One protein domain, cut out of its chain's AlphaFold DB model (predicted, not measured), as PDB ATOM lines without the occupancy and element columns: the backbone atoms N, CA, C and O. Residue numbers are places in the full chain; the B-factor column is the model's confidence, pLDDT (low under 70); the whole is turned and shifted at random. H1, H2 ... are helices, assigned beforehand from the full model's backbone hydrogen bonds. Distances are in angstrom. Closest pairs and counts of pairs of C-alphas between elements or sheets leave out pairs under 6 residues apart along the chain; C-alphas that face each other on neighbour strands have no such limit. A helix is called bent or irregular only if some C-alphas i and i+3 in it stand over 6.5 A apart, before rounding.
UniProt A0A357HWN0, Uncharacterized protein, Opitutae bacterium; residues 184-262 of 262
ATOM      1  N   GLU A 184     112.473 126.529  79.548       51.56
ATOM      2  CA  GLU A 184     113.292 126.318  80.762       51.56
ATOM      3  C   GLU A 184     112.780 125.151  81.633       51.56
ATOM      4  O   GLU A 184     112.192 125.321  82.704       51.56
ATOM      5  N   ARG A 185     112.982 123.919  81.155       60.03
ATOM      6  CA  ARG A 185     112.190 122.743  81.573       60.03
ATOM      7  C   ARG A 185     112.510 122.117  82.933       60.03
ATOM      8  O   ARG A 185     111.727 121.294  83.399       60.03
ATOM      9  N   THR A 186     113.623 122.453  83.586       65.12
ATOM     10  CA  THR A 186     114.059 121.687  84.776       65.12
ATOM     11  C   THR A 186     113.905 122.454  86.089       65.12
ATOM     12  O   THR A 186     113.311 121.932  87.027       65.12
ATOM     13  N   ARG A 187     114.375 123.706  86.187       65.31
ATOM     14  CA  ARG A 187     114.286 124.479  87.448       65.31
ATOM     15  C   ARG A 187     112.867 124.924  87.779       65.31
ATOM     16  O   ARG A 187     112.504 124.942  88.951       65.31
ATOM     17  N   LEU A 188     112.090 125.298  86.765       69.25
ATOM     18  CA  LEU A 188     110.718 125.752  86.957       69.25
ATOM     19  C   LEU A 188     109.833 124.591  87.431       69.25
ATOM     20  O   LEU A 188     109.146 124.716  88.440       69.25
ATOM     21  N   THR A 189     109.979 123.429  86.794       70.00
ATOM     22  CA  THR A 189     109.279 122.188  87.146       70.00
ATOM     23  C   THR A 189     109.544 121.750  88.585       70.00
ATOM     24  O   THR A 189     108.612 121.336  89.270       70.00
ATOM     25  N   VAL A 190     110.782 121.889  89.084       74.75
ATOM     26  CA  VAL A 190     111.115 121.578  90.489       74.75
ATOM     27  C   VAL A 190     110.318 122.455  91.457       74.75
ATOM     28  O   VAL A 190     109.722 121.934  92.397       74.75
ATOM     29  N   VAL A 191     110.269 123.770  91.219       76.19
ATOM     30  CA  VAL A 191     109.516 124.701  92.077       76.19
ATOM     31  C   VAL A 191     108.012 124.438  91.977       76.19
ATOM     32  O   VAL A 191     107.351 124.350  93.008       76.19
ATOM     33  N   MET A 192     107.487 124.242  90.763       76.44
ATOM     34  CA  MET A 192     106.079 123.899  90.521       76.44
ATOM     35  C   MET A 192     105.679 122.631  91.274       76.44
ATOM     36  O   MET A 192     104.750 122.647  92.072       76.44
ATOM     37  N   THR A 193     106.439 121.549  91.094       77.50
ATOM     38  CA  THR A 193     106.139 120.253  91.717       77.50
ATOM     39  C   THR A 193     106.228 120.331  93.237       77.50
ATOM     40  O   THR A 193     105.414 119.726  93.930       77.50
ATOM     41  N   PHE A 194     107.199 121.069  93.779       82.50
ATOM     42  CA  PHE A 194     107.323 121.253  95.222       82.50
ATOM     43  C   PHE A 194     106.113 121.990  95.811       82.50
ATOM     44  O   PHE A 194     105.515 121.504  96.769       82.50
ATOM     45  N   VAL A 195     105.706 123.111  95.207       80.81
ATOM     46  CA  VAL A 195     104.528 123.881  95.641       80.81
ATOM     47  C   VAL A 195     103.251 123.043  95.524       80.81
ATOM     48  O   VAL A 195     102.496 122.965  96.490       80.81
ATOM     49  N   SER A 196     103.041 122.348  94.402       76.81
ATOM     50  CA  SER A 196     101.884 121.463  94.216       76.81
ATOM     51  C   SER A 196     101.833 120.339  95.253       76.81
ATOM     52  O   SER A 196     100.758 120.029  95.753       76.81
ATOM     53  N   LYS A 197     102.980 119.752  95.629       81.62
ATOM     54  CA  LYS A 197     103.048 118.713  96.674       81.62
ATOM     55  C   LYS A 197     102.718 119.242  98.068       81.62
ATOM     56  O   LYS A 197     102.098 118.536  98.854       81.62
ATOM     57  N   ILE A 198     103.128 120.470  98.385       83.75
ATOM     58  CA  ILE A 198     102.756 121.115  99.651       83.75
ATOM     59  C   ILE A 198     101.248 121.364  99.690       83.75
ATOM     60  O   ILE A 198     100.593 121.048 100.680       83.75
ATOM     61  N   LEU A 199     100.685 121.905  98.611       77.38
ATOM     62  CA  LEU A 199      99.257 122.207  98.548       77.38
ATOM     63  C   LEU A 199      98.406 120.934  98.583       77.38
ATOM     64  O   LEU A 199      97.429 120.887  99.327       77.38
ATOM     65  N   SER A 200      98.809 119.877  97.872       73.50
ATOM     66  CA  SER A 200      98.107 118.591  97.913       73.50
ATOM     67  C   SER A 200      98.193 117.915  99.283       73.50
ATOM     68  O   SER A 200      97.217 117.304  99.717       73.50
ATOM     69  N   PHE A 201      99.308 118.076 100.005       82.00
ATOM     70  CA  PHE A 201      99.421 117.638 101.396       82.00
ATOM     71  C   PHE A 201      98.361 118.318 102.270       82.00
ATOM     72  O   PHE A 201      97.575 117.632 102.920       82.00
ATOM     73  N   PHE A 202      98.277 119.651 102.239       80.88
ATOM     74  CA  PHE A 202      97.272 120.379 103.022       80.88
ATOM     75  C   PHE A 202      95.836 120.070 102.591       80.88
ATOM     76  O   PHE A 202      94.964 119.971 103.450       80.88
ATOM     77  N   ALA A 203      95.584 119.849 101.299       74.06
ATOM     78  CA  ALA A 203      94.266 119.450 100.808       74.06
ATOM     79  C   ALA A 203      93.818 118.092 101.381       74.06
ATOM     80  O   ALA A 203      92.665 117.946 101.788       74.06
ATOM     81  N   GLY A 204      94.728 117.117 101.486       74.00
ATOM     82  CA  GLY A 204      94.441 115.832 102.136       74.00
ATOM     83  C   GLY A 204      94.088 115.986 103.619       74.00
ATOM     84  O   GLY A 204      93.131 115.379 104.096       74.00
ATOM     85  N   TRP A 205      94.803 116.852 104.342       81.44
ATOM     86  CA  TRP A 205      94.491 117.162 105.744       81.44
ATOM     87  C   TRP A 205      93.172 117.915 105.913       81.44
ATOM     88  O   TRP A 205      92.438 117.637 106.859       81.44
ATOM     89  N   ALA A 206      92.842 118.823 104.993       80.12
ATOM     90  CA  ALA A 206      91.558 119.515 104.992       80.12
ATOM     91  C   ALA A 206      90.398 118.519 104.859       80.12
ATOM     92  O   ALA A 206      89.425 118.613 105.598       80.12
ATOM     93  N   PHE A 207      90.533 117.512 103.995       77.12
ATOM     94  CA  PHE A 207      89.529 116.462 103.847       77.12
ATOM     95  C   PHE A 207      89.337 115.636 105.131       77.12
ATOM     96  O   PHE A 207      88.208 115.401 105.558       77.12
ATOM     97  N   VAL A 208      90.431 115.246 105.795       80.00
ATOM     98  CA  VAL A 208      90.366 114.559 107.098       80.00
ATOM     99  C   VAL A 208      89.678 115.435 108.144       80.00
ATOM    100  O   VAL A 208      88.845 114.939 108.897       80.00
ATOM    101  N   ALA A 209      89.993 116.732 108.177       81.44
ATOM    102  CA  ALA A 209      89.366 117.674 109.097       81.44
ATOM    103  C   ALA A 209      87.856 117.803 108.846       81.44
ATOM    104  O   ALA A 209      87.091 117.745 109.801       81.44
ATOM    105  N   ILE A 210      87.428 117.896 107.582       81.69
ATOM    106  CA  ILE A 210      86.011 117.936 107.179       81.69
ATOM    107  C   ILE A 210      85.271 116.703 107.708       81.69
ATOM    108  O   ILE A 210      84.295 116.832 108.444       81.69
ATOM    109  N   VAL A 211      85.766 115.500 107.399       79.94
ATOM    110  CA  VAL A 211      85.134 114.251 107.855       79.94
ATOM    111  C   VAL A 211      85.105 114.179 109.381       79.94
ATOM    112  O   VAL A 211      84.079 113.825 109.956       79.94
ATOM    113  N   PHE A 212      86.202 114.556 110.042       80.38
ATOM    114  CA  PHE A 212      86.302 114.540 111.499       80.38
ATOM    115  C   PHE A 212      85.289 115.486 112.161       80.38
ATOM    116  O   PHE A 212      84.586 115.089 113.093       80.38
ATOM    117  N   VAL A 213      85.150 116.710 111.648       81.50
ATOM    118  CA  VAL A 213      84.155 117.684 112.122       81.50
ATOM    119  C   VAL A 213      82.742 117.124 111.986       81.50
ATOM    120  O   VAL A 213      81.979 117.161 112.951       81.50
ATOM    121  N   GLY A 214      82.404 116.534 110.839       79.56
ATOM    122  CA  GLY A 214      81.085 115.944 110.646       79.56
ATOM    123  C   GLY A 214      80.827 114.691 111.493       79.56
ATOM    124  O   GLY A 214      79.707 114.502 111.963       79.56
ATOM    125  N   THR A 215      81.847 113.867 111.779       78.19
ATOM    126  CA  THR A 215      81.700 112.731 112.717       78.19
ATOM    127  C   THR A 215      81.402 113.195 114.138       78.19
ATOM    128  O   THR A 215      80.546 112.616 114.804       78.19
ATOM    129  N   ILE A 216      82.050 114.279 114.583       80.44
ATOM    130  CA  ILE A 216      81.786 114.877 115.895       80.44
ATOM    131  C   ILE A 216      80.374 115.461 115.931       80.44
ATOM    132  O   ILE A 216      79.646 115.214 116.888       80.44
ATOM    133  N   ALA A 217      79.972 116.198 114.891       79.81
ATOM    134  CA  ALA A 217      78.649 116.814 114.811       79.81
ATOM    135  C   ALA A 217      77.511 115.784 114.910       79.81
ATOM    136  O   ALA A 217      76.502 116.054 115.562       79.81
ATOM    137  N   LYS A 218      77.710 114.592 114.325       76.44
ATOM    138  CA  LYS A 218      76.762 113.467 114.372       76.44
ATOM    139  C   LYS A 218      76.685 112.776 115.742       76.44
ATOM    140  O   LYS A 218      75.751 112.026 116.000       76.44
ATOM    141  N   GLY A 219      77.645 113.026 116.633       68.44
ATOM    142  CA  GLY A 219      77.674 112.452 117.980       68.44
ATOM    143  C   GLY A 219      78.111 110.990 118.049       68.44
ATOM    144  O   GLY A 219      77.897 110.339 119.072       68.44
ATOM    145  N   ASP A 220      78.755 110.476 116.999       64.31
ATOM    146  CA  ASP A 220      79.335 109.133 116.999       64.31
ATOM    147  C   ASP A 220      80.663 109.121 117.784       64.31
ATOM    148  O   ASP A 220      81.767 109.274 117.247       64.31
ATOM    149  N   LEU A 221      80.538 108.986 119.108       61.84
ATOM    150  CA  LEU A 221      81.639 108.986 120.080       61.84
ATOM    151  C   LEU A 221      82.552 107.750 119.974       61.84
ATOM    152  O   LEU A 221      83.606 107.730 120.613       61.84
ATOM    153  N   SER A 222      82.207 106.757 119.143       62.78
ATOM    154  CA  SER A 222      83.066 105.594 118.858       62.78
ATOM    155  C   SER A 222      84.440 106.013 118.315       62.78
ATOM    156  O   SER A 222      85.469 105.423 118.634       62.78
ATOM    157  N   SER A 223      84.491 107.126 117.581       59.84
ATOM    158  CA  SER A 223      85.716 107.722 117.030       59.84
ATOM    159  C   SER A 223      86.661 108.348 118.080       59.84
ATOM    160  O   SER A 223      87.801 108.723 117.765       59.84
ATOM    161  N   LEU A 224      86.218 108.446 119.338       64.06
ATOM    162  CA  LEU A 224      86.998 108.929 120.482       64.06
ATOM    163  C   LEU A 224      87.400 107.812 121.456       64.06
ATOM    164  O   LEU A 224      88.099 108.095 122.442       64.06
ATOM    165  N   GLU A 225      87.002 106.564 121.197       68.19
ATOM    166  CA  GLU A 225      87.420 105.420 122.004       68.19
ATOM    167  C   GLU A 225      88.952 105.281 121.975       68.19
ATOM    168  O   GLU A 225      89.597 105.324 120.928       68.19
ATOM    169  N   GLY A 226      89.562 105.191 123.160       73.62
ATOM    170  CA  GLY A 226      91.018 105.101 123.321       73.62
ATOM    171  C   GLY A 226      91.787 106.430 123.261       73.62
ATOM    172  O   GLY A 226      93.008 106.420 123.428       73.62
ATOM    173  N   LYS A 227      91.125 107.582 123.063       79.19
ATOM    174  CA  LYS A 227      91.797 108.895 123.113       79.19
ATOM    175  C   LYS A 227      91.968 109.416 124.549       79.19
ATOM    176  O   LYS A 227      91.138 109.132 125.409       79.19
ATOM    177  N   PRO A 228      93.020 110.215 124.825       85.31
ATOM    178  CA  PRO A 228      93.211 110.863 126.120       85.31
ATOM    179  C   PRO A 228      91.981 111.659 126.572       85.31
ATOM    180  O   PRO A 228      91.354 112.352 125.771       85.31
ATOM    181  N   GLN A 229      91.698 111.630 127.875       80.00
ATOM    182  CA  GLN A 229      90.495 112.224 128.466       80.00
ATOM    183  C   GLN A 229      90.339 113.724 128.162       80.00
ATOM    184  O   GLN A 229      89.233 114.193 127.919       80.00
ATOM    185  N   TRP A 230      91.447 114.469 128.073       82.38
ATOM    186  CA  TRP A 230      91.419 115.889 127.710       82.38
ATOM    187  C   TRP A 230      90.892 116.131 126.286       82.38
ATOM    188  O   TRP A 230      90.178 117.104 126.063       82.38
ATOM    189  N   ILE A 231      91.176 115.230 125.338       78.69
ATOM    190  CA  ILE A 231      90.660 115.316 123.964       78.69
ATOM    191  C   ILE A 231      89.159 115.040 123.961       78.69
ATOM    192  O   ILE A 231      88.409 115.769 123.321       78.69
ATOM    193  N   GLN A 232      88.711 114.026 124.702       78.62
ATOM    194  CA  GLN A 232      87.292 113.683 124.805       78.62
ATOM    195  C   GLN A 232      86.479 114.841 125.394       78.62
ATOM    196  O   GLN A 232      85.448 115.207 124.839       78.62
ATOM    197  N   SER A 233      86.975 115.474 126.461       78.44
ATOM    198  CA  SER A 233      86.323 116.639 127.071       78.44
ATOM    199  C   SER A 233      86.317 117.864 126.156       78.44
ATOM    200  O   SER A 233      85.307 118.560 126.085       78.44
ATOM    201  N   MET A 234      87.409 118.126 125.426       81.00
ATOM    202  CA  MET A 234      87.449 119.215 124.442       81.00
ATOM    203  C   MET A 234      86.449 118.992 123.306       81.00
ATOM    204  O   MET A 234      85.709 119.905 122.949       81.00
ATOM    205  N   VAL A 235      86.403 117.778 122.754       79.06
ATOM    206  CA  VAL A 235      85.491 117.430 121.658       79.06
ATOM    207  C   VAL A 235      84.035 117.478 122.121       79.06
ATOM    208  O   VAL A 235      83.220 118.097 121.446       79.06
ATOM    209  N   ALA A 236      83.722 116.933 123.299       77.69
ATOM    210  CA  ALA A 236      82.387 117.017 123.893       77.69
ATOM    211  C   ALA A 236      81.955 118.466 124.182       77.69
ATOM    212  O   ALA A 236      80.771 118.779 124.108       77.69
ATOM    213  N   GLY A 237      82.899 119.368 124.476       81.75
ATOM    214  CA  GLY A 237      82.616 120.794 124.651       81.75
ATOM    215  C   GLY A 237      82.291 121.527 123.344       81.75
ATOM    216  O   GLY A 237      81.477 122.446 123.345       81.75
ATOM    217  N   ILE A 238      82.902 121.118 122.228       81.94
ATOM    218  CA  ILE A 238      82.704 121.733 120.902       81.94
ATOM    219  C   ILE A 238      81.522 121.092 120.153       81.94
ATOM    220  O   ILE A 238      80.897 121.734 119.310       81.94
ATOM    221  N   GLN A 239      81.170 119.849 120.479       81.62
ATOM    222  CA  GLN A 239      80.099 119.096 119.830       81.62
ATOM    223  C   GLN A 239      78.756 119.852 119.764       81.62
ATOM    224  O   GLN A 239      78.225 119.942 118.661       81.62
ATOM    225  N   PRO A 240      78.223 120.474 120.839       81.94
ATOM    226  CA  PRO A 240      76.948 121.194 120.768       81.94
ATOM    227  C   PRO A 240      76.964 122.348 119.758       81.94
ATOM    228  O   PRO A 240      75.974 122.585 119.072       81.94
ATOM    229  N   MET A 241      78.102 123.038 119.634       82.50
ATOM    230  CA  MET A 241      78.295 124.102 118.648       82.50
ATOM    231  C   MET A 241      78.282 123.529 117.225       82.50
ATOM    232  O   MET A 241      77.586 124.057 116.362       82.50
ATOM    233  N   LEU A 242      78.969 122.412 116.981       79.69
ATOM    234  CA  LEU A 242      78.973 121.756 115.668       79.69
ATOM    235  C   LEU A 242      77.600 121.196 115.281       79.69
ATOM    236  O   LEU A 242      77.161 121.383 114.151       79.69
ATOM    237  N   THR A 243      76.894 120.565 116.219       78.81
ATOM    238  CA  THR A 243      75.519 120.090 116.021       78.81
ATOM    239  C   THR A 243      74.570 121.260 115.738       78.81
ATOM    240  O   THR A 243      73.693 121.137 114.891       78.81
ATOM    241  N   SER A 244      74.776 122.428 116.363       78.31
ATOM    242  CA  SER A 244      73.972 123.626 116.072       78.31
ATOM    243  C   SER A 244      74.181 124.172 114.656       78.31
ATOM    244  O   SER A 244      73.229 124.647 114.043       78.31
ATOM    245  N   PHE A 245      75.397 124.061 114.109       77.88
ATOM    246  CA  PHE A 245      75.687 124.458 112.728       77.88
ATOM    247  C   PHE A 245      75.235 123.431 111.690       77.88
ATOM    248  O   PHE A 245      74.992 123.793 110.544       77.88
ATOM    249  N   ALA A 246      75.104 122.164 112.085       73.19
ATOM    250  CA  ALA A 246      74.562 121.115 111.232       73.19
ATOM    251  C   ALA A 246      73.046 121.264 110.984       73.19
ATOM    252  O   ALA A 246      72.561 120.830 109.940       73.19
ATOM    253  N   GLY A 247      72.304 121.893 111.905       75.56
ATOM    254  CA  GLY A 247      70.864 122.126 111.760       75.56
ATOM    255  C   GLY A 247      70.076 120.827 111.548       75.56
ATOM    256  O   GLY A 247      70.263 119.862 112.286       75.56
ATOM    257  N   ASP A 248      69.229 120.798 110.515       71.56
ATOM    258  CA  ASP A 248      68.371 119.651 110.173       71.56
ATOM    259  C   ASP A 248      69.117 118.520 109.427       71.56
ATOM    260  O   ASP A 248      68.542 117.470 109.155       71.56
ATOM    261  N   HIS A 249      70.408 118.686 109.111       72.12
ATOM    262  CA  HIS A 249      71.184 117.738 108.291       72.12
ATOM    263  C   HIS A 249      71.863 116.612 109.095       72.12
ATOM    264  O   HIS A 249      72.758 115.934 108.591       72.12
ATOM    265  N   LEU A 250      71.480 116.398 110.359       71.75
ATOM    266  CA  LEU A 250      72.135 115.435 111.264       71.75
ATOM    267  C   LEU A 250      72.005 113.968 110.826       71.75
ATOM    268  O   LEU A 250      72.841 113.133 111.190       71.75
ATOM    269  N   ASP A 251      71.002 113.666 110.007       74.88
ATOM    270  CA  ASP A 251      70.791 112.328 109.455       74.88
ATOM    271  C   ASP A 251      71.802 111.991 108.347       74.88
ATOM    272  O   ASP A 251      72.110 110.818 108.103       74.88
ATOM    273  N   GLU A 252      72.402 113.011 107.728       77.94
ATOM    274  CA  GLU A 252      73.335 112.841 106.622       77.94
ATOM    275  C   GLU A 252      74.657 112.191 107.055       77.94
ATOM    276  O   GLU A 252      74.994 112.025 108.235       77.94
ATOM    277  N   LYS A 253      75.434 111.728 106.076       78.81
ATOM    278  CA  LYS A 253      76.705 111.050 106.354       78.81
ATOM    279  C   LYS A 253      77.723 112.045 106.925       78.81
ATOM    280  O   LYS A 253      77.725 113.206 106.519       78.81
ATOM    281  N   PRO A 254      78.658 111.598 107.789       77.50
ATOM    282  CA  PRO A 254      79.635 112.484 108.428       77.50
ATOM    283  C   PRO A 254      80.428 113.354 107.453       77.50
ATOM    284  O   PRO A 254      80.702 114.514 107.722       77.50
ATOM    285  N   ILE A 255      80.769 112.819 106.283       77.12
ATOM    286  CA  ILE A 255      81.454 113.603 105.260       77.12
ATOM    287  C   ILE A 255      80.606 114.767 104.732       77.12
ATOM    288  O   ILE A 255      81.140 115.846 104.500       77.12
ATOM    289  N   VAL A 256      79.300 114.560 104.563       74.12
ATOM    290  CA  VAL A 256      78.388 115.568 104.016       74.12
ATOM    291  C   VAL A 256      78.114 116.641 105.063       74.12
ATOM    292  O   VAL A 256      78.295 117.821 104.784       74.12
ATOM    293  N   LEU A 257      77.866 116.228 106.308       75.81
ATOM    294  CA  LEU A 257      77.803 117.114 107.473       75.81
ATOM    295  C   LEU A 257      79.032 118.020 107.588       75.81
ATOM    296  O   LEU A 257      78.904 119.233 107.723       75.81
ATOM    297  N   GLY A 258      80.230 117.444 107.474       71.12
ATOM    298  CA  GLY A 258      81.481 118.197 107.521       71.12
ATOM    299  C   GLY A 258      81.616 119.251 106.420       71.12
ATOM    300  O   GLY A 258      82.288 120.258 106.626       71.12
ATOM    301  N   MET A 259      81.007 119.024 105.253       75.31
ATOM    302  CA  MET A 259      80.994 119.982 104.141       75.31
ATOM    303  C   MET A 259      79.905 121.056 104.293       75.31
ATOM    304  O   MET A 259      80.057 122.149 103.750       75.31
ATOM    305  N   ILE A 260      78.811 120.746 104.996       71.31
ATOM    306  CA  ILE A 260      77.659 121.638 105.200       71.31
ATOM    307  C   ILE A 260      77.900 122.634 106.338       71.31
ATOM    308  O   ILE A 260      77.447 123.774 106.236       71.31
ATOM    309  N   ILE A 261      78.601 122.223 107.401       67.12
ATOM    310  CA  ILE A 261      78.889 123.065 108.572       67.12
ATOM    311  C   ILE A 261      79.660 124.321 108.124       67.12
ATOM    312  O   ILE A 261      80.809 124.232 107.685       67.12
ATOM    313  N   ARG A 262      78.995 125.481 108.209       55.38
ATOM    314  CA  ARG A 262      79.492 126.814 107.824       55.38
ATOM    315  C   ARG A 262      79.862 127.661 109.030       55.38
ATOM    316  O   ARG A 262      79.149 127.567 110.051       55.38
TER     317      ARG A 262
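This is residues 184 to 262 of the 262 residues of an uncharacterized protein of Opitutae bacterium (UniProt A0A357HWN0). Picture a long helical arm with a small head at one end: H1 runs out from the head, and H3 crosses the head end of H1 to make a T. H4 packs across the last turns of H1, and the short H2 lies in the stretch that leads from H1 round to H3. Residues 184 to 206 of the arm stick out and make the length, while the body without the free stretches is small, spanning 24 by 20 by 17 A. The printed part has 79 residues with four named helices, H1, H2, H3 and H4 in that order, and no named strand; its class is all helix. The whole is only just extended, close to loose, with a radius of gyration of the C-alphas of 17.6 A, and spans 54 by 30 by 17 A.

Find C-alpha 187 at (114.286, 124.479, 87.448); from there H1, residues 187 to 217, runs 45.6 A to C-alpha 217 at (78.649, 116.814, 114.811). Next come H2, residues 221 to 224, and H3, residues 229 to 251, which is 27.4 A from first to last C-alpha. Look near residue 245 for a kink of 87 degrees in H3; the helix is irregular there, with C-alphas 245 and 248 9.1 A apart. H4, residues 254 to 260, ends at C-alpha 260 at (77.659, 121.638, 105.200).

Start at the end of H1, where residues 213 to 217 alone touch H3, about perpendicular at 84 degrees; the closest C-alphas are those of Ala 217 and Thr 243, 4.7 A apart. With residues 210 to 217 alone H1 also touches H4, about perpendicular at 75 degrees, and the closest C-alphas, of Gly 214 and Gly 258, are 3.9 A apart. H2 is close to H1 but not clearly touching, with the C-alphas of Thr 215 and Ser 223 closest at 7.7 A. H2 is likewise close to H3 but not clearly touching, at 6.4 A between the C-alphas of Leu 224 and Gln 232, and H2 and H4 are apart. Past the kink, H3 touches H4 with residues 246 to 250 alone, at a steep tilt of 66 degrees, the same way; the closest C-alphas are those of Ala 246 and Leu 257, 6.4 A apart. In the backbone, each O i to N i+4 pair of H1 and H4 is within hydrogen-bond range, 13 of 19 are in H3, and H2 is too short for such a pair.

The two C-alphas farthest apart are those of Glu 184 and Gln 229, at 54.7 A. Residues 225 to 231, of which 229 to 231 belong to H3, also stand free. The three links are tight, and the printed part has no cut. Mean pLDDT of the printed part is 75.4; look for values under 70 at residues 184 to 188, 219 to 225 and 261 to 262.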